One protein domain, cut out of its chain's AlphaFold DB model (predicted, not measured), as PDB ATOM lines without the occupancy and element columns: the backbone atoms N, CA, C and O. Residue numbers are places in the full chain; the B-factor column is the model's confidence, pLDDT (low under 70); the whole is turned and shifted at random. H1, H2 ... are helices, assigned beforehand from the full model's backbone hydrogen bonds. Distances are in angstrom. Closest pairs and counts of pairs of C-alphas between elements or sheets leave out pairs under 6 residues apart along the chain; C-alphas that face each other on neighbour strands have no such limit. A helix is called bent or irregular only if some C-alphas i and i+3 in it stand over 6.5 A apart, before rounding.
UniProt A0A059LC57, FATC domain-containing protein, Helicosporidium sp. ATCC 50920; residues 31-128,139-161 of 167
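This is residues 31 to 128 and 139 to 161 of the 167 residues of the protein "FATC domain-containing protein" of Helicosporidium sp. ATCC 50920 (UniProt A0A059LC57). A long helix, H5, forms the base of a flat, open U: H3 crosses it and makes one arm, with the short H4 near that arm's far end, while H6 meets the last residues of H5 at a corner and makes the other arm. H2 crosses H6 beside that corner, H1 lies near H2 and H6, and the short H7 follows H6; the two arms, H3 and H6, stand apart. The printed part has 121 residues, with seven named helices in the order H1 to H7 and no named strand, and its class is all helix. It is loose, with a radius of gyration of the C-alphas of 18.5 A and spans of 55 by 41 by 19 A.

H5, residues 106 to 127, is the hub and touches three helices. It touches H3, residues 72 to 91, at a steep tilt of 54 degrees, opposite ways; their closest C-alphas, of Leu 76 and Ala 117, are 5.8 A apart. With residues 85 to 89 alone H3 touches H4, residues 97 to 101, closest at the C-alphas of Thr 89 and Val 97, 5.8 A. H4 and H5 meet only through their link. With residues 126 to 127 alone H5 touches H6, residues 141 to 151, about perpendicular at 84 degrees; the closest C-alphas, of Val 127 and Gly 142, are 4.3 A apart. H2, residues 47 to 64, touches H6 with residues 55 to 59 alone, at a steep tilt of 53 degrees, opposite ways, closest at the C-alphas of Thr 59 and Phe 143, 5.9 A. H2 touches H5 with residues 59 to 62 alone, closest at the C-alphas of Ala 62 and Val 127, 6.1 A. H1, residues 39 to 45, is close to H2 but not clearly touching, with the C-alphas of Gln 42 and Met 50 7.0 A apart. H7, residues 153 to 156, is close to H6 but not clearly touching, with the C-alphas of Val 149 and Asn 155 7.0 A apart. Each O i to N i+4 pair is within hydrogen-bond range in H1, H3, H4, H5 and H6, and 12 of 14 are in H2; H7 is too short for such a pair.

H5 is 32.0 A long, from C-alpha 106 at (132.323, 146.761, 47.847) to C-alpha 127 at (149.681, 173.367, 43.611). H3 measures 27.5 A, H2 25.2 A and H6 15.2 A; H1, H4 and H7 are shorter. H2 is only just irregular, with C-alphas 51 and 54 6.6 A apart. H1 begins at C-alpha 39, (169.802, 168.944, 35.388).

The C-alphas farthest apart, of His 48 and Ser 102, are 55.4 A apart. Residues 129 to 138 are not printed, and C-alphas 128 and 139 are 7.5 A apart across the cut. Of the links that are printed whole, H2 to H3 is short and the others are tight. The mean pLDDT of the printed part is 92.3, and no printed residue is under 70.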
ATOM      1  N   GLU A  31     160.304 157.225  45.539       92.44
ATOM      2  CA  GLU A  31     160.696 158.452  44.851       92.44
ATOM      3  C   GLU A  31     160.736 159.642  45.826       92.44
ATOM      4  O   GLU A  31     159.759 159.958  46.507       92.44
ATOM      5  N   THR A  32     161.878 160.331  45.895       95.06
ATOM      6  CA  THR A  32     162.080 161.501  46.771       95.06
ATOM      7  C   THR A  32     161.742 162.833  46.096       95.06
ATOM      8  O   THR A  32     161.674 163.867  46.763       95.06
ATOM      9  N   VAL A  33     161.520 162.817  44.780       96.25
ATOM     10  CA  VAL A  33     161.128 163.973  43.964       96.25
ATOM     11  C   VAL A  33     159.671 163.833  43.503       96.25
ATOM     12  O   VAL A  33     159.219 162.717  43.266       96.25
ATOM     13  N   PRO A  34     158.906 164.932  43.361       94.25
ATOM     14  CA  PRO A  34     157.494 164.871  42.977       94.25
ATOM     15  C   PRO A  34     157.276 164.554  41.492       94.25
ATOM     16  O   PRO A  34     156.211 164.073  41.120       94.25
ATOM     17  N   PHE A  35     158.254 164.868  40.645       94.06
ATOM     18  CA  PHE A  35     158.266 164.561  39.221       94.06
ATOM     19  C   PHE A  35     159.696 164.647  38.684       94.06
ATOM     20  O   PHE A  35     160.595 165.208  39.314       94.06
ATOM     21  N   ARG A  36     159.906 164.101  37.486       93.81
ATOM     22  CA  ARG A  36     161.208 164.090  36.823       93.81
ATOM     23  C   ARG A  36     161.550 165.461  36.243       93.81
ATOM     24  O   ARG A  36     160.986 165.858  35.227       93.81
ATOM     25  N   LEU A  37     162.508 166.143  36.867       95.00
ATOM     26  CA  LEU A  37     163.088 167.396  36.382       95.00
ATOM     27  C   LEU A  37     164.583 167.460  36.723       95.00
ATOM     28  O   LEU A  37     165.026 168.049  37.707       95.00
ATOM     29  N   THR A  38     165.377 166.811  35.890       95.06
ATOM     30  CA  THR A  38     166.818 166.644  36.081       95.06
ATOM     31  C   THR A  38     167.618 167.821  35.536       95.06
ATOM     32  O   THR A  38     167.095 168.686  34.828       95.06
ATOM     33  N   ARG A  39     168.921 167.854  35.832       94.06
ATOM     34  CA  ARG A  39     169.802 168.944  35.388       94.06
ATOM     35  C   ARG A  39     169.841 169.119  33.865       94.06
ATOM     36  O   ARG A  39     169.934 170.253  33.412       94.06
ATOM     37  N   ASN A  40     169.751 168.046  33.067       93.75
ATOM     38  CA  ASN A  40     169.801 168.198  31.610       93.75
ATOM     39  C   ASN A  40     168.483 168.758  31.076       93.75
ATOM     40  O   ASN A  40     168.500 169.571  30.157       93.75
ATOM     41  N   MET A  41     167.352 168.377  31.680       93.81
ATOM     42  CA  MET A  41     166.053 168.975  31.360       93.81
ATOM     43  C   MET A  41     166.041 170.465  31.713       93.81
ATOM     44  O   MET A  41     165.640 171.284  30.891       93.81
ATOM     45  N   GLN A  42     166.548 170.828  32.894       94.31
ATOM     46  CA  GLN A  42     166.691 172.227  33.305       94.31
ATOM     47  C   GLN A  42     167.624 173.002  32.366       94.31
ATOM     48  O   GLN A  42     167.293 174.109  31.952       94.31
ATOM     49  N   GLY A  43     168.763 172.415  31.984       94.00
ATOM     50  CA  GLY A  43     169.701 173.015  31.033       94.00
ATOM     51  C   GLY A  43     169.092 173.221  29.645       94.00
ATOM     52  O   GLY A  43     169.357 174.238  29.011       94.00
ATOM     53  N   TYR A  44     168.238 172.297  29.198       91.75
ATOM     54  CA  TYR A  44     167.501 172.419  27.942       91.75
ATOM     55  C   TYR A  44     166.433 173.525  27.985       91.75
ATOM     56  O   TYR A  44     166.292 174.271  27.022       91.75
ATOM     57  N   ILE A  45     165.700 173.648  29.096       93.81
ATOM     58  CA  ILE A  45     164.660 174.677  29.282       93.81
ATOM     59  C   ILE A  45     165.279 176.071  29.497       93.81
ATOM     60  O   ILE A  45     164.738 177.076  29.036       93.81
ATOM     61  N   GLY A  46     166.416 176.136  30.192       95.25
ATOM     62  CA  GLY A  46     167.098 177.371  30.569       95.25
ATOM     63  C   GLY A  46     166.490 178.055  31.800       95.25
ATOM     64  O   GLY A  46     165.318 177.885  32.126       95.25
ATOM     65  N   SER A  47     167.290 178.877  32.485       91.88
ATOM     66  CA  SER A  47     166.912 179.536  33.750       91.88
ATOM     67  C   SER A  47     165.644 180.391  33.643       91.88
ATOM     68  O   SER A  47     164.746 180.279  34.471       91.88
ATOM     69  N   HIS A  48     165.528 181.194  32.584       92.88
ATOM     70  CA  HIS A  48     164.349 182.030  32.337       92.88
ATOM     71  C   HIS A  48     163.091 181.195  32.048       92.88
ATOM     72  O   HIS A  48     161.993 181.558  32.469       92.88
ATOM     73  N   GLY A  49     163.245 180.062  31.353       93.31
ATOM     74  CA  GLY A  49     162.143 179.140  31.081       93.31
ATOM     75  C   GLY A  49     161.664 178.433  32.346       93.31
ATOM     76  O   GLY A  49     160.460 178.283  32.539       93.31
ATOM     77  N   MET A  50     162.589 178.064  33.234       93.19
ATOM     78  CA  MET A  50     162.267 177.456  34.525       93.19
ATOM     79  C   MET A  50     161.469 178.405  35.422       93.19
ATOM     80  O   MET A  50     160.430 178.019  35.956       93.19
ATOM     81  N   GLU A  51     161.931 179.650  35.546       86.12
ATOM     82  CA  GLU A  51     161.316 180.657  36.416       86.12
ATOM     83  C   GLU A  51     159.977 181.176  35.878       86.12
ATOM     84  O   GLU A  51     159.035 181.361  36.644       86.12
ATOM     85  N   GLY A  52     159.881 181.415  34.567       87.75
ATOM     86  CA  GLY A  52     158.690 181.999  33.951       87.75
ATOM     87  C   GLY A  52     157.729 180.956  33.394       87.75
ATOM     88  O   GLY A  52     156.593 180.838  33.848       87.75
ATOM     89  N   LEU A  53     158.175 180.209  32.381       93.06
ATOM     90  CA  LEU A  53     157.298 179.355  31.574       93.06
ATOM     91  C   LEU A  53     156.814 178.132  32.349       93.06
ATOM     92  O   LEU A  53     155.617 177.870  32.388       93.06
ATOM     93  N   VAL A  54     157.731 177.388  32.968       93.81
ATOM     94  CA  VAL A  54     157.407 176.125  33.644       93.81
ATOM     95  C   VAL A  54     156.554 176.380  34.882       93.81
ATOM     96  O   VAL A  54     155.526 175.725  35.053       93.81
ATOM     97  N   ALA A  55     156.939 177.355  35.712       92.06
ATOM     98  CA  ALA A  55     156.176 177.715  36.899       92.06
ATOM     99  C   ALA A  55     154.769 178.227  36.546       92.06
ATOM    100  O   ALA A  55     153.786 177.731  37.093       92.06
ATOM    101  N   ALA A  56     154.650 179.156  35.591       92.69
ATOM    102  CA  ALA A  56     153.350 179.687  35.185       92.69
ATOM    103  C   ALA A  56     152.458 178.622  34.528       92.69
ATOM    104  O   ALA A  56     151.281 178.530  34.867       92.69
ATOM    105  N   ALA A  57     153.005 177.798  33.627       94.50
ATOM    106  CA  ALA A  57     152.246 176.738  32.966       94.50
ATOM    107  C   ALA A  57     151.771 175.670  33.960       94.50
ATOM    108  O   ALA A  57     150.621 175.240  33.891       94.50
ATOM    109  N   GLY A  58     152.625 175.278  34.911       94.31
ATOM    110  CA  GLY A  58     152.272 174.334  35.969       94.31
ATOM    111  C   GLY A  58     151.145 174.850  36.863       94.31
ATOM    112  O   GLY A  58     150.167 174.140  37.102       94.31
ATOM    113  N   THR A  59     151.231 176.110  37.296       93.62
ATOM    114  CA  THR A  59     150.175 176.764  38.080       93.62
ATOM    115  C   THR A  59     148.875 176.912  37.294       93.62
ATOM    116  O   THR A  59     147.815 176.592  37.825       93.62
ATOM    117  N   ALA A  60     148.937 177.345  36.032       93.69
ATOM    118  CA  ALA A  60     147.753 177.498  35.186       93.69
ATOM    119  C   ALA A  60     147.058 176.153  34.927       93.69
ATOM    120  O   ALA A  60     145.835 176.068  35.001       93.69
ATOM    121  N   ALA A  61     147.826 175.084  34.697       94.56
ATOM    122  CA  ALA A  61     147.280 173.736  34.562       94.56
ATOM    123  C   ALA A  61     146.595 173.272  35.857       94.56
ATOM    124  O   ALA A  61     145.491 172.736  35.812       94.56
ATOM    125  N   ALA A  62     147.215 173.517  37.017       93.50
ATOM    126  CA  ALA A  62     146.612 173.185  38.304       93.50
ATOM    127  C   ALA A  62     145.328 173.982  38.569       93.50
ATOM    128  O   ALA A  62     144.386 173.429  39.128       93.50
ATOM    129  N   GLN A  63     145.281 175.252  38.160       92.38
ATOM    130  CA  GLN A  63     144.098 176.102  38.270       92.38
ATOM    131  C   GLN A  63     142.951 175.606  37.382       92.38
ATOM    132  O   GLN A  63     141.836 175.464  37.870       92.38
ATOM    133  N   ALA A  64     143.222 175.293  36.111       92.94
ATOM    134  CA  ALA A  64     142.208 174.796  35.177       92.94
ATOM    135  C   ALA A  64     141.575 173.473  35.648       92.94
ATOM    136  O   ALA A  64     140.390 173.225  35.463       92.94
ATOM    137  N   LEU A  65     142.354 172.618  36.317       93.00
ATOM    138  CA  LEU A  65     141.847 171.367  36.885       93.00
ATOM    139  C   LEU A  65     140.935 171.566  38.114       93.00
ATOM    140  O   LEU A  65     140.222 170.632  38.488       93.00
ATOM    141  N   GLN A  66     140.957 172.754  38.727       90.50
ATOM    142  CA  GLN A  66     140.220 173.122  39.945       90.50
ATOM    143  C   GLN A  66     139.006 174.027  39.685       90.50
ATOM    144  O   GLN A  66     138.490 174.636  40.619       90.50
ATOM    145  N   GLU A  67     138.552 174.146  38.438       90.00
ATOM    146  CA  GLU A  67     137.315 174.869  38.118       90.00
ATOM    147  C   GLU A  67     136.108 174.284  38.884       90.00
ATOM    148  O   GLU A  67     136.062 173.079  39.138       90.00
ATOM    149  N   GLU A  68     135.134 175.126  39.268       81.62
ATOM    150  CA  GLU A  68     134.018 174.724  40.153       81.62
ATOM    151  C   GLU A  68     133.205 173.536  39.609       81.62
ATOM    152  O   GLU A  68     132.828 172.652  40.375       81.62
ATOM    153  N   ASP A  69     133.022 173.457  38.287       86.56
ATOM    154  CA  ASP A  69     132.300 172.373  37.605       86.56
ATOM    155  C   ASP A  69     133.237 171.290  37.027       86.56
ATOM    156  O   ASP A  69     132.891 170.562  36.091       86.56
ATOM    157  N   SER A  70     134.455 171.164  37.565       89.69
ATOM    158  CA  SER A  70     135.444 170.201  37.074       89.69
ATOM    159  C   SER A  70     134.982 168.748  37.291       89.69
ATOM    160  O   SER A  70     134.797 168.308  38.432       89.69
ATOM    161  N   PRO A  71     134.886 167.918  36.228       94.44
ATOM    162  CA  PRO A  71     134.532 166.502  36.357       94.44
ATOM    163  C   PRO A  71     135.679 165.656  36.935       94.44
ATOM    164  O   PRO A  71     135.550 164.434  37.052       94.44
ATOM    165  N   LEU A  72     136.809 166.277  37.292       94.75
ATOM    166  CA  LEU A  72     138.031 165.601  37.713       94.75
ATOM    167  C   LEU A  72     137.806 164.654  38.893       94.75
ATOM    168  O   LEU A  72     138.324 163.543  38.877       94.75
ATOM    169  N   GLY A  73     137.018 165.047  39.896       95.12
ATOM    170  CA  GLY A  73     136.744 164.183  41.049       95.12
ATOM    171  C   GLY A  73     136.023 162.886  40.664       95.12
ATOM    172  O   GLY A  73     136.395 161.800  41.125       95.12
ATOM    173  N   ALA A  74     135.039 162.979  39.766       95.25
ATOM    174  CA  ALA A  74     134.319 161.819  39.248       95.25
ATOM    175  C   ALA A  74     135.228 160.946  38.370       95.25
ATOM    176  O   ALA A  74     135.268 159.728  38.548       95.25
ATOM    177  N   MET A  75     136.017 161.564  37.483       96.50
ATOM    178  CA  MET A  75     136.990 160.855  36.647       96.50
ATOM    179  C   MET A  75     138.028 160.118  37.501       96.50
ATOM    180  O   MET A  75     138.229 158.922  37.312       96.50
ATOM    181  N   LEU A  76     138.639 160.789  38.484       96.06
ATOM    182  CA  LEU A  76     139.595 160.181  39.413       96.06
ATOM    183  C   LEU A  76     138.978 158.998  40.156       96.06
ATOM    184  O   LEU A  76     139.627 157.968  40.285       96.06
ATOM    185  N   SER A  77     137.730 159.115  40.610       96.50
ATOM    186  CA  SER A  77     137.045 158.021  41.304       96.50
ATOM    187  C   SER A  77     136.871 156.792  40.406       96.50
ATOM    188  O   SER A  77     137.104 155.672  40.856       96.50
ATOM    189  N   LEU A  78     136.520 156.985  39.128       96.25
ATOM    190  CA  LEU A  78     136.418 155.893  38.155       96.25
ATOM    191  C   LEU A  78     137.784 155.249  37.883       96.25
ATOM    192  O   LEU A  78     137.931 154.040  38.045       96.25
ATOM    193  N   PHE A  79     138.801 156.052  37.553       95.75
ATOM    194  CA  PHE A  79     140.144 155.542  37.261       95.75
ATOM    195  C   PHE A  79     140.779 154.831  38.461       95.75
ATOM    196  O   PHE A  79     141.331 153.743  38.315       95.75
ATOM    197  N   LEU A  80     140.681 155.412  39.661       96.19
ATOM    198  CA  LEU A  80     141.250 154.827  40.877       96.19
ATOM    199  C   LEU A  80     140.538 153.538  41.279       96.19
ATOM    200  O   LEU A  80     141.189 152.638  41.798       96.19
ATOM    201  N   ARG A  81     139.226 153.427  41.048       95.12
ATOM    202  CA  ARG A  81     138.494 152.179  41.287       95.12
ATOM    203  C   ARG A  81     139.048 151.051  40.423       95.12
ATOM    204  O   ARG A  81     139.339 149.980  40.956       95.12
ATOM    205  N   ASP A  82     139.203 151.292  39.126       93.94
ATOM    206  CA  ASP A  82     139.697 150.277  38.194       93.94
ATOM    207  C   ASP A  82     141.152 149.896  38.500       93.94
ATOM    208  O   ASP A  82     141.486 148.710  38.546       93.94
ATOM    209  N   ASP A  83     142.006 150.876  38.804       94.62
ATOM    210  CA  ASP A  83     143.418 150.624  39.099       94.62
ATOM    211  C   ASP A  83     143.619 149.904  40.447       94.62
ATOM    212  O   ASP A  83     144.382 148.936  40.521       94.62
ATOM    213  N   VAL A  84     142.852 150.257  41.493       93.69
ATOM    214  CA  VAL A  84     142.847 149.523  42.776       93.69
ATOM    215  C   VAL A  84     142.406 148.075  42.571       93.69
ATOM    216  O   VAL A  84     143.024 147.169  43.133       93.69
ATOM    217  N   LEU A  85     141.385 147.824  41.747       93.00
ATOM    218  CA  LEU A  85     140.927 146.466  41.444       93.00
ATOM    219  C   LEU A  85     141.998 145.647  40.716       93.00
ATOM    220  O   LEU A  85     142.239 144.489  41.074       93.00
ATOM    221  N   VAL A  86     142.673 146.233  39.724       91.94
ATOM    222  CA  VAL A  86     143.785 145.579  39.018       91.94
ATOM    223  C   VAL A  86     144.949 145.315  39.974       91.94
ATOM    224  O   VAL A  86     145.494 144.208  39.986       91.94
ATOM    225  N   CYS A  87     145.305 146.291  40.810       91.06
ATOM    226  CA  CYS A  87     146.364 146.166  41.803       91.06
ATOM    227  C   CYS A  87     146.060 145.046  42.807       91.06
ATOM    228  O   CYS A  87     146.890 144.160  43.020       91.06
ATOM    229  N   ALA A  88     144.853 145.028  43.372       90.56
ATOM    230  CA  ALA A  88     144.408 144.009  44.316       90.56
ATOM    231  C   ALA A  88     144.380 142.613  43.685       90.56
ATOM    232  O   ALA A  88     144.895 141.663  44.274       90.56
ATOM    233  N   THR A  89     143.878 142.497  42.453       91.62
ATOM    234  CA  THR A  89     143.866 141.233  41.700       91.62
ATOM    235  C   THR A  89     145.286 140.685  41.532       91.62
ATOM    236  O   THR A  89     145.521 139.506  41.803       91.62
ATOM    237  N   ARG A  90     146.250 141.542  41.155       89.12
ATOM    238  CA  ARG A  90     147.667 141.163  41.021       89.12
ATOM    239  C   ARG A  90     148.286 140.759  42.361       89.12
ATOM    240  O   ARG A  90     148.946 139.728  42.422       89.12
ATOM    241  N   ARG A  91     148.058 141.532  43.431       89.00
ATOM    242  CA  ARG A  91     148.607 141.246  44.773       89.00
ATOM    243  C   ARG A  91     148.081 139.940  45.361       89.00
ATOM    244  O   ARG A  91     148.823 139.236  46.032       89.00
ATOM    245  N   MET A  92     146.821 139.609  45.090       87.25
ATOM    246  CA  MET A  92     146.183 138.378  45.566       87.25
ATOM    247  C   MET A  92     146.434 137.170  44.647       87.25
ATOM    248  O   MET A  92     145.920 136.088  44.917       87.25
ATOM    249  N   GLY A  93     147.193 137.331  43.554       88.06
ATOM    250  CA  GLY A  93     147.485 136.246  42.609       88.06
ATOM    251  C   GLY A  93     146.246 135.704  41.885       88.06
ATOM    252  O   GLY A  93     146.236 134.556  41.439       88.06
ATOM    253  N   LEU A  94     145.180 136.503  41.787       88.69
ATOM    254  CA  LEU A  94     143.921 136.100  41.169       88.69
ATOM    255  C   LEU A  94     144.001 136.221  39.644       88.69
ATOM    256  O   LEU A  94     144.685 137.082  39.096       88.69
ATOM    257  N   ARG A  95     143.255 135.363  38.937       85.94
ATOM    258  CA  ARG A  95     143.260 135.332  37.463       85.94
ATOM    259  C   ARG A  95     142.390 136.409  36.810       85.94
ATOM    260  O   ARG A  95     142.536 136.650  35.617       85.94
ATOM    261  N   SER A  96     141.474 137.028  37.554       89.00
ATOM    262  CA  SER A  96     140.593 138.076  37.033       89.00
ATOM    263  C   SER A  96     140.039 138.972  38.140       89.00
ATOM    264  O   SER A  96     139.885 138.547  39.287       89.00
ATOM    265  N   VAL A  97     139.660 140.196  37.763       86.50
ATOM    266  CA  VAL A  97     138.949 141.135  38.647       86.50
ATOM    267  C   VAL A  97     137.589 140.572  39.077       86.50
ATOM    268  O   VAL A  97     137.164 140.780  40.208       86.50
ATOM    269  N   ALA A  98     136.921 139.792  38.220       86.44
ATOM    270  CA  ALA A  98     135.654 139.147  38.565       86.44
ATOM    271  C   ALA A  98     135.797 138.189  39.763       86.44
ATOM    272  O   ALA A  98     134.939 138.173  40.644       86.44
ATOM    273  N   ALA A  99     136.907 137.442  39.836       82.25
ATOM    274  CA  ALA A  99     137.197 136.586  40.984       82.25
ATOM    275  C   ALA A  99     137.426 137.414  42.261       82.25
ATOM    276  O   ALA A  99     136.917 137.053  43.319       82.25
ATOM    277  N   LEU A 100     138.105 138.561  42.157       86.00
ATOM    278  CA  LEU A 100     138.303 139.469  43.288       86.00
ATOM    279  C   LEU A 100     136.974 140.018  43.819       86.00
ATOM    280  O   LEU A 100     136.743 139.985  45.025       86.00
ATOM    281  N   MET A 101     136.090 140.474  42.930       83.56
ATOM    282  CA  MET A 101     134.806 141.087  43.297       83.56
ATOM    283  C   MET A 101     133.888 140.159  44.102       83.56
ATOM    284  O   MET A 101     133.075 140.645  44.877       83.56
ATOM    285  N   SER A 102     134.033 138.835  43.970       79.88
ATOM    286  CA  SER A 102     133.305 137.876  44.819       79.88
ATOM    287  C   SER A 102     133.822 137.782  46.262       79.88
ATOM    288  O   SER A 102     133.124 137.266  47.128       79.88
ATOM    289  N   SER A 103     135.036 138.274  46.522       78.06
ATOM    290  CA  SER A 103     135.733 138.173  47.814       78.06
ATOM    291  C   SER A 103     135.953 139.520  48.507       78.06
ATOM    292  O   SER A 103     136.172 139.568  49.716       78.06
ATOM    293  N   LEU A 104     135.906 140.616  47.749       82.81
ATOM    294  CA  LEU A 104     136.197 141.959  48.228       82.81
ATOM    295  C   LEU A 104     134.910 142.665  48.665       82.81
ATOM    296  O   LEU A 104     133.921 142.664  47.937       82.81
ATOM    297  N   SER A 105     134.939 143.319  49.827       88.69
ATOM    298  CA  SER A 105     133.829 144.158  50.283       88.69
ATOM    299  C   SER A 105     133.684 145.396  49.382       88.69
ATOM    300  O   SER A 105     134.603 146.223  49.350       88.69
ATOM    301  N   PRO A 106     132.540 145.586  48.692       88.38
ATOM    302  CA  PRO A 106     132.323 146.761  47.847       88.38
ATOM    303  C   PRO A 106     132.405 148.075  48.634       88.38
ATOM    304  O   PRO A 106     132.993 149.043  48.164       88.38
ATOM    305  N   ALA A 107     131.907 148.086  49.875       90.69
ATOM    306  CA  ALA A 107     131.944 149.265  50.738       90.69
ATOM    307  C   ALA A 107     133.381 149.684  51.095       90.69
ATOM    308  O   ALA A 107     133.692 150.872  51.142       90.69
ATOM    309  N   GLN A 108     134.284 148.720  51.315       89.25
ATOM    310  CA  GLN A 108     135.693 149.030  51.583       89.25
ATOM    311  C   GLN A 108     136.382 149.623  50.351       89.25
ATOM    312  O   GLN A 108     137.167 150.560  50.487       89.25
ATOM    313  N   LEU A 109     136.060 149.120  49.155       91.44
ATOM    314  CA  LEU A 109     136.575 149.670  47.902       91.44
ATOM    315  C   LEU A 109     136.153 151.128  47.719       91.44
ATOM    316  O   LEU A 109     137.000 151.974  47.444       91.44
ATOM    317  N   GLU A 110     134.867 151.425  47.900       94.00
ATOM    318  CA  GLU A 110     134.328 152.781  47.761       94.00
ATOM    319  C   GLU A 110     134.993 153.761  48.730       94.00
ATOM    320  O   GLU A 110     135.417 154.841  48.315       94.00
ATOM    321  N   VAL A 111     135.170 153.367  49.994       94.69
ATOM    322  CA  VAL A 111     135.858 154.187  51.002       94.69
ATOM    323  C   VAL A 111     137.310 154.461  50.601       94.69
ATOM    324  O   VAL A 111     137.761 155.607  50.669       94.69
ATOM    325  N   THR A 112     138.048 153.442  50.154       94.06
ATOM    326  CA  THR A 112     139.444 153.602  49.720       94.06
ATOM    327  C   THR A 112     139.556 154.497  48.487       94.06
ATOM    328  O   THR A 112     140.403 155.392  48.450       94.06
ATOM    329  N   VAL A 113     138.688 154.303  47.492       96.56
ATOM    330  CA  VAL A 113     138.658 155.118  46.269       96.56
ATOM    331  C   VAL A 113     138.333 156.573  46.598       96.56
ATOM    332  O   VAL A 113     139.069 157.463  46.172       96.56
ATOM    333  N   ALA A 114     137.304 156.823  47.411       96.38
ATOM    334  CA  ALA A 114     136.930 158.169  47.834       96.38
ATOM    335  C   ALA A 114     138.065 158.859  48.608       96.38
ATOM    336  O   ALA A 114     138.377 160.023  48.351       96.38
ATOM    337  N   LYS A 115     138.739 158.131  49.510       96.19
ATOM    338  CA  LYS A 115     139.907 158.636  50.247       96.19
ATOM    339  C   LYS A 115     141.055 159.011  49.308       96.19
ATOM    340  O   LYS A 115     141.645 160.077  49.469       96.19
ATOM    341  N   ASN A 116     141.362 158.167  48.326       96.69
ATOM    342  CA  ASN A 116     142.427 158.414  47.355       96.69
ATOM    343  C   ASN A 116     142.105 159.592  46.427       96.69
ATOM    344  O   ASN A 116     142.959 160.454  46.223       96.69
ATOM    345  N   ALA A 117     140.874 159.665  45.913       96.88
ATOM    346  CA  ALA A 117     140.420 160.772  45.076       96.88
ATOM    347  C   ALA A 117     140.481 162.099  45.842       96.88
ATOM    348  O   ALA A 117     141.047 163.074  45.349       96.88
ATOM    349  N   ARG A 118     139.994 162.116  47.091       95.88
ATOM    350  CA  ARG A 118     140.096 163.283  47.974       95.88
ATOM    351  C   ARG A 118     141.551 163.692  48.204       95.88
ATOM    352  O   ARG A 118     141.872 164.859  48.025       95.88
ATOM    353  N   ALA A 119     142.435 162.753  48.541       94.94
ATOM    354  CA  ALA A 119     143.850 163.051  48.763       94.94
ATOM    355  C   ALA A 119     144.543 163.614  47.505       94.94
ATOM    356  O   ALA A 119     145.421 164.471  47.611       94.94
ATOM    357  N   ALA A 120     144.158 163.153  46.311       94.75
ATOM    358  CA  ALA A 120     144.660 163.691  45.049       94.75
ATOM    359  C   ALA A 120     144.172 165.130  44.803       94.75
ATOM    360  O   ALA A 120     144.981 165.992  44.460       94.75
ATOM    361  N   LEU A 121     142.884 165.405  45.036       94.38
ATOM    362  CA  LEU A 121     142.302 166.745  44.909       94.38
ATOM    363  C   LEU A 121     142.879 167.729  45.938       94.38
ATOM    364  O   LEU A 121     143.214 168.855  45.587       94.38
ATOM    365  N   GLU A 122     143.075 167.299  47.186       93.31
ATOM    366  CA  GLU A 122     143.722 168.111  48.227       93.31
ATOM    367  C   GLU A 122     145.163 168.473  47.851       93.31
ATOM    368  O   GLU A 122     145.590 169.608  48.055       93.31
ATOM    369  N   ARG A 123     145.921 167.533  47.268       92.06
ATOM    370  CA  ARG A 123     147.269 167.823  46.754       92.06
ATOM    371  C   ARG A 123     147.223 168.790  45.580       92.06
ATOM    372  O   ARG A 123     148.034 169.705  45.547       92.06
ATOM    373  N   LEU A 124     146.292 168.618  44.642       93.25
ATOM    374  CA  LEU A 124     146.114 169.537  43.516       93.25
ATOM    375  C   LEU A 124     145.825 170.968  43.999       93.25
ATOM    376  O   LEU A 124     146.431 171.915  43.494       93.25
ATOM    377  N   ALA A 125     144.989 171.113  45.030       91.00
ATOM    378  CA  ALA A 125     144.674 172.403  45.642       91.00
ATOM    379  C   ALA A 125     145.898 173.124  46.230       91.00
ATOM    380  O   ALA A 125     145.952 174.348  46.227       91.00
ATOM    381  N   GLN A 126     146.917 172.381  46.671       90.38
ATOM    382  CA  GLN A 126     148.180 172.957  47.154       90.38
ATOM    383  C   GLN A 126     149.092 173.453  46.019       90.38
ATOM    384  O   GLN A 126     150.020 174.219  46.273       90.38
ATOM    385  N   VAL A 127     148.866 173.004  44.781       91.12
ATOM    386  CA  VAL A 127     149.681 173.367  43.611       91.12
ATOM    387  C   VAL A 127     149.140 174.604  42.901       91.12
ATOM    388  O   VAL A 127     149.918 175.421  42.401       91.12
ATOM    389  N   GLY A 128     147.811 174.714  42.830       83.44
ATOM    390  CA  GLY A 128     147.136 175.863  42.237       83.44
ATOM    391  C   GLY A 128     147.308 177.148  43.054       83.44
ATOM    392  O   GLY A 128     147.853 177.127  44.161       83.44
ATOM    393  N   PRO A 139     151.252 183.727  43.029       84.88
ATOM    394  CA  PRO A 139     150.290 182.702  42.604       84.88
ATOM    395  C   PRO A 139     150.966 181.381  42.205       84.88
ATOM    396  O   PRO A 139     150.328 180.336  42.205       84.88
ATOM    397  N   GLN A 140     152.266 181.419  41.903       88.12
ATOM    398  CA  GLN A 140     153.059 180.255  41.517       88.12
ATOM    399  C   GLN A 140     153.690 179.523  42.709       88.12
ATOM    400  O   GLN A 140     154.363 178.517  42.506       88.12
ATOM    401  N   ALA A 141     153.518 180.008  43.945       89.31
ATOM    402  CA  ALA A 141     154.236 179.503  45.118       89.31
ATOM    403  C   ALA A 141     154.089 177.982  45.316       89.31
ATOM    404  O   ALA A 141     155.090 177.309  45.560       89.31
ATOM    405  N   GLY A 142     152.881 177.435  45.137       91.00
ATOM    406  CA  GLY A 142     152.621 175.997  45.268       91.00
ATOM    407  C   GLY A 142     153.417 175.154  44.269       91.00
ATOM    408  O   GLY A 142     154.150 174.241  44.648       91.00
ATOM    409  N   PHE A 143     153.346 175.496  42.979       93.38
ATOM    410  CA  PHE A 143     154.110 174.786  41.950       93.38
ATOM    411  C   PHE A 143     155.626 175.022  42.070       93.38
ATOM    412  O   PHE A 143     156.409 174.098  41.855       93.38
ATOM    413  N   ARG A 144     156.063 176.221  42.479       93.44
ATOM    414  CA  ARG A 144     157.483 176.521  42.739       93.44
ATOM    415  C   ARG A 144     158.068 175.636  43.829       93.44
ATOM    416  O   ARG A 144     159.150 175.099  43.640       93.44
ATOM    417  N   GLN A 145     157.329 175.396  44.910       94.12
ATOM    418  CA  GLN A 145     157.772 174.467  45.946       94.12
ATOM    419  C   GLN A 145     158.014 173.060  45.376       94.12
ATOM    420  O   GLN A 145     158.974 172.392  45.758       94.12
ATOM    421  N   LEU A 146     157.189 172.603  44.428       95.25
ATOM    422  CA  LEU A 146     157.431 171.325  43.756       95.25
ATOM    423  C   LEU A 146     158.676 171.358  42.863       95.25
ATOM    424  O   LEU A 146     159.407 170.368  42.835       95.25
ATOM    425  N   LEU A 147     158.936 172.469  42.167       95.56
ATOM    426  CA  LEU A 147     160.165 172.653  41.388       95.56
ATOM    427  C   LEU A 147     161.404 172.595  42.286       95.56
ATOM    428  O   LEU A 147     162.354 171.882  41.962       95.56
ATOM    429  N   ASP A 148     161.377 173.257  43.440       95.38
ATOM    430  CA  ASP A 148     162.490 173.243  44.392       95.38
ATOM    431  C   ASP A 148     162.768 171.818  44.896       95.38
ATOM    432  O   ASP A 148     163.913 171.362  44.931       95.38
ATOM    433  N   VAL A 149     161.716 171.057  45.216       96.69
ATOM    434  CA  VAL A 149     161.858 169.655  45.639       96.69
ATOM    435  C   VAL A 149     162.351 168.772  44.487       96.69
ATOM    436  O   VAL A 149     163.197 167.907  44.723       96.69
ATOM    437  N   ALA A 150     161.865 168.980  43.259       96.56
ATOM    438  CA  ALA A 150     162.230 168.183  42.083       96.56
ATOM    439  C   ALA A 150     163.671 168.414  41.607       96.56
ATOM    440  O   ALA A 150     164.291 167.505  41.059       96.56
ATOM    441  N   THR A 151     164.202 169.617  41.827       96.00
ATOM    442  CA  THR A 151     165.548 170.016  41.391       96.00
ATOM    443  C   THR A 151     166.601 169.918  42.497       96.00
ATOM    444  O   THR A 151     167.795 170.020  42.212       96.00
ATOM    445  N   SER A 152     166.189 169.664  43.744       96.88
ATOM    446  CA  SER A 152     167.082 169.535  44.896       96.88
ATOM    447  C   SER A 152     168.108 168.404  44.713       96.88
ATOM    448  O   SER A 152     167.724 167.228  44.648       96.88
ATOM    449  N   PRO A 153     169.425 168.705  44.728       95.69
ATOM    450  CA  PRO A 153     170.470 167.684  44.652       95.69
ATOM    451  C   PRO A 153     170.388 166.652  45.784       95.69
ATOM    452  O   PRO A 153     170.702 165.486  45.566       95.69
ATOM    453  N   ALA A 154     169.927 167.062  46.973       96.50
ATOM    454  CA  ALA A 154     169.757 166.181  48.129       96.50
ATOM    455  C   ALA A 154     168.597 165.183  47.960       96.50
ATOM    456  O   ALA A 154     168.601 164.117  48.575       96.50
ATOM    457  N   ASN A 155     167.593 165.510  47.144       96.81
ATOM    458  CA  ASN A 155     166.542 164.563  46.774       96.81
ATOM    459  C   ASN A 155     167.028 163.683  45.622       96.81
ATOM    460  O   ASN A 155     167.052 162.463  45.738       96.81
ATOM    461  N   LEU A 156     167.540 164.301  44.558       96.06
ATOM    462  CA  LEU A 156     168.014 163.596  43.369       96.06
ATOM    463  C   LEU A 156     169.093 162.545  43.681       96.06
ATOM    464  O   LEU A 156     169.059 161.468  43.096       96.06
ATOM    465  N   CYS A 157     170.011 162.795  44.622       94.88
ATOM    466  CA  CYS A 157     171.045 161.817  44.982       94.88
ATOM    467  C   CYS A 157     170.519 160.576  45.722       94.88
ATOM    468  O   CYS A 157     171.229 159.577  45.797       94.88
ATOM    469  N   ARG A 158     169.296 160.635  46.264       95.19
ATOM    470  CA  ARG A 158     168.620 159.515  46.939       95.19
ATOM    471  C   ARG A 158     167.723 158.710  46.000       95.19
ATOM    472  O   ARG A 158     167.138 157.726  46.433       95.19
ATOM    473  N   MET A 159     167.582 159.139  44.747       95.94
ATOM    474  CA  MET A 159     166.862 158.376  43.732       95.94
ATOM    475  C   MET A 159     167.686 157.167  43.292       95.94
ATOM    476  O   MET A 159     168.912 157.238  43.207       95.94
ATOM    477  N   GLU A 160     167.000 156.074  42.960       94.19
ATOM    478  CA  GLU A 160     167.630 154.860  42.439       94.19
ATOM    479  C   GLU A 160     168.509 155.154  41.206       94.19
ATOM    480  O   GLU A 160     168.117 155.951  40.345       94.19
ATOM    481  N   PRO A 161     169.673 154.498  41.038       93.31
ATOM    482  CA  PRO A 161     170.551 154.742  39.891       93.31
ATOM    483  C   PRO A 161     169.881 154.497  38.532       93.31
ATOM    484  O   PRO A 161     170.190 155.180  37.556       93.31
TER     485      PRO A 161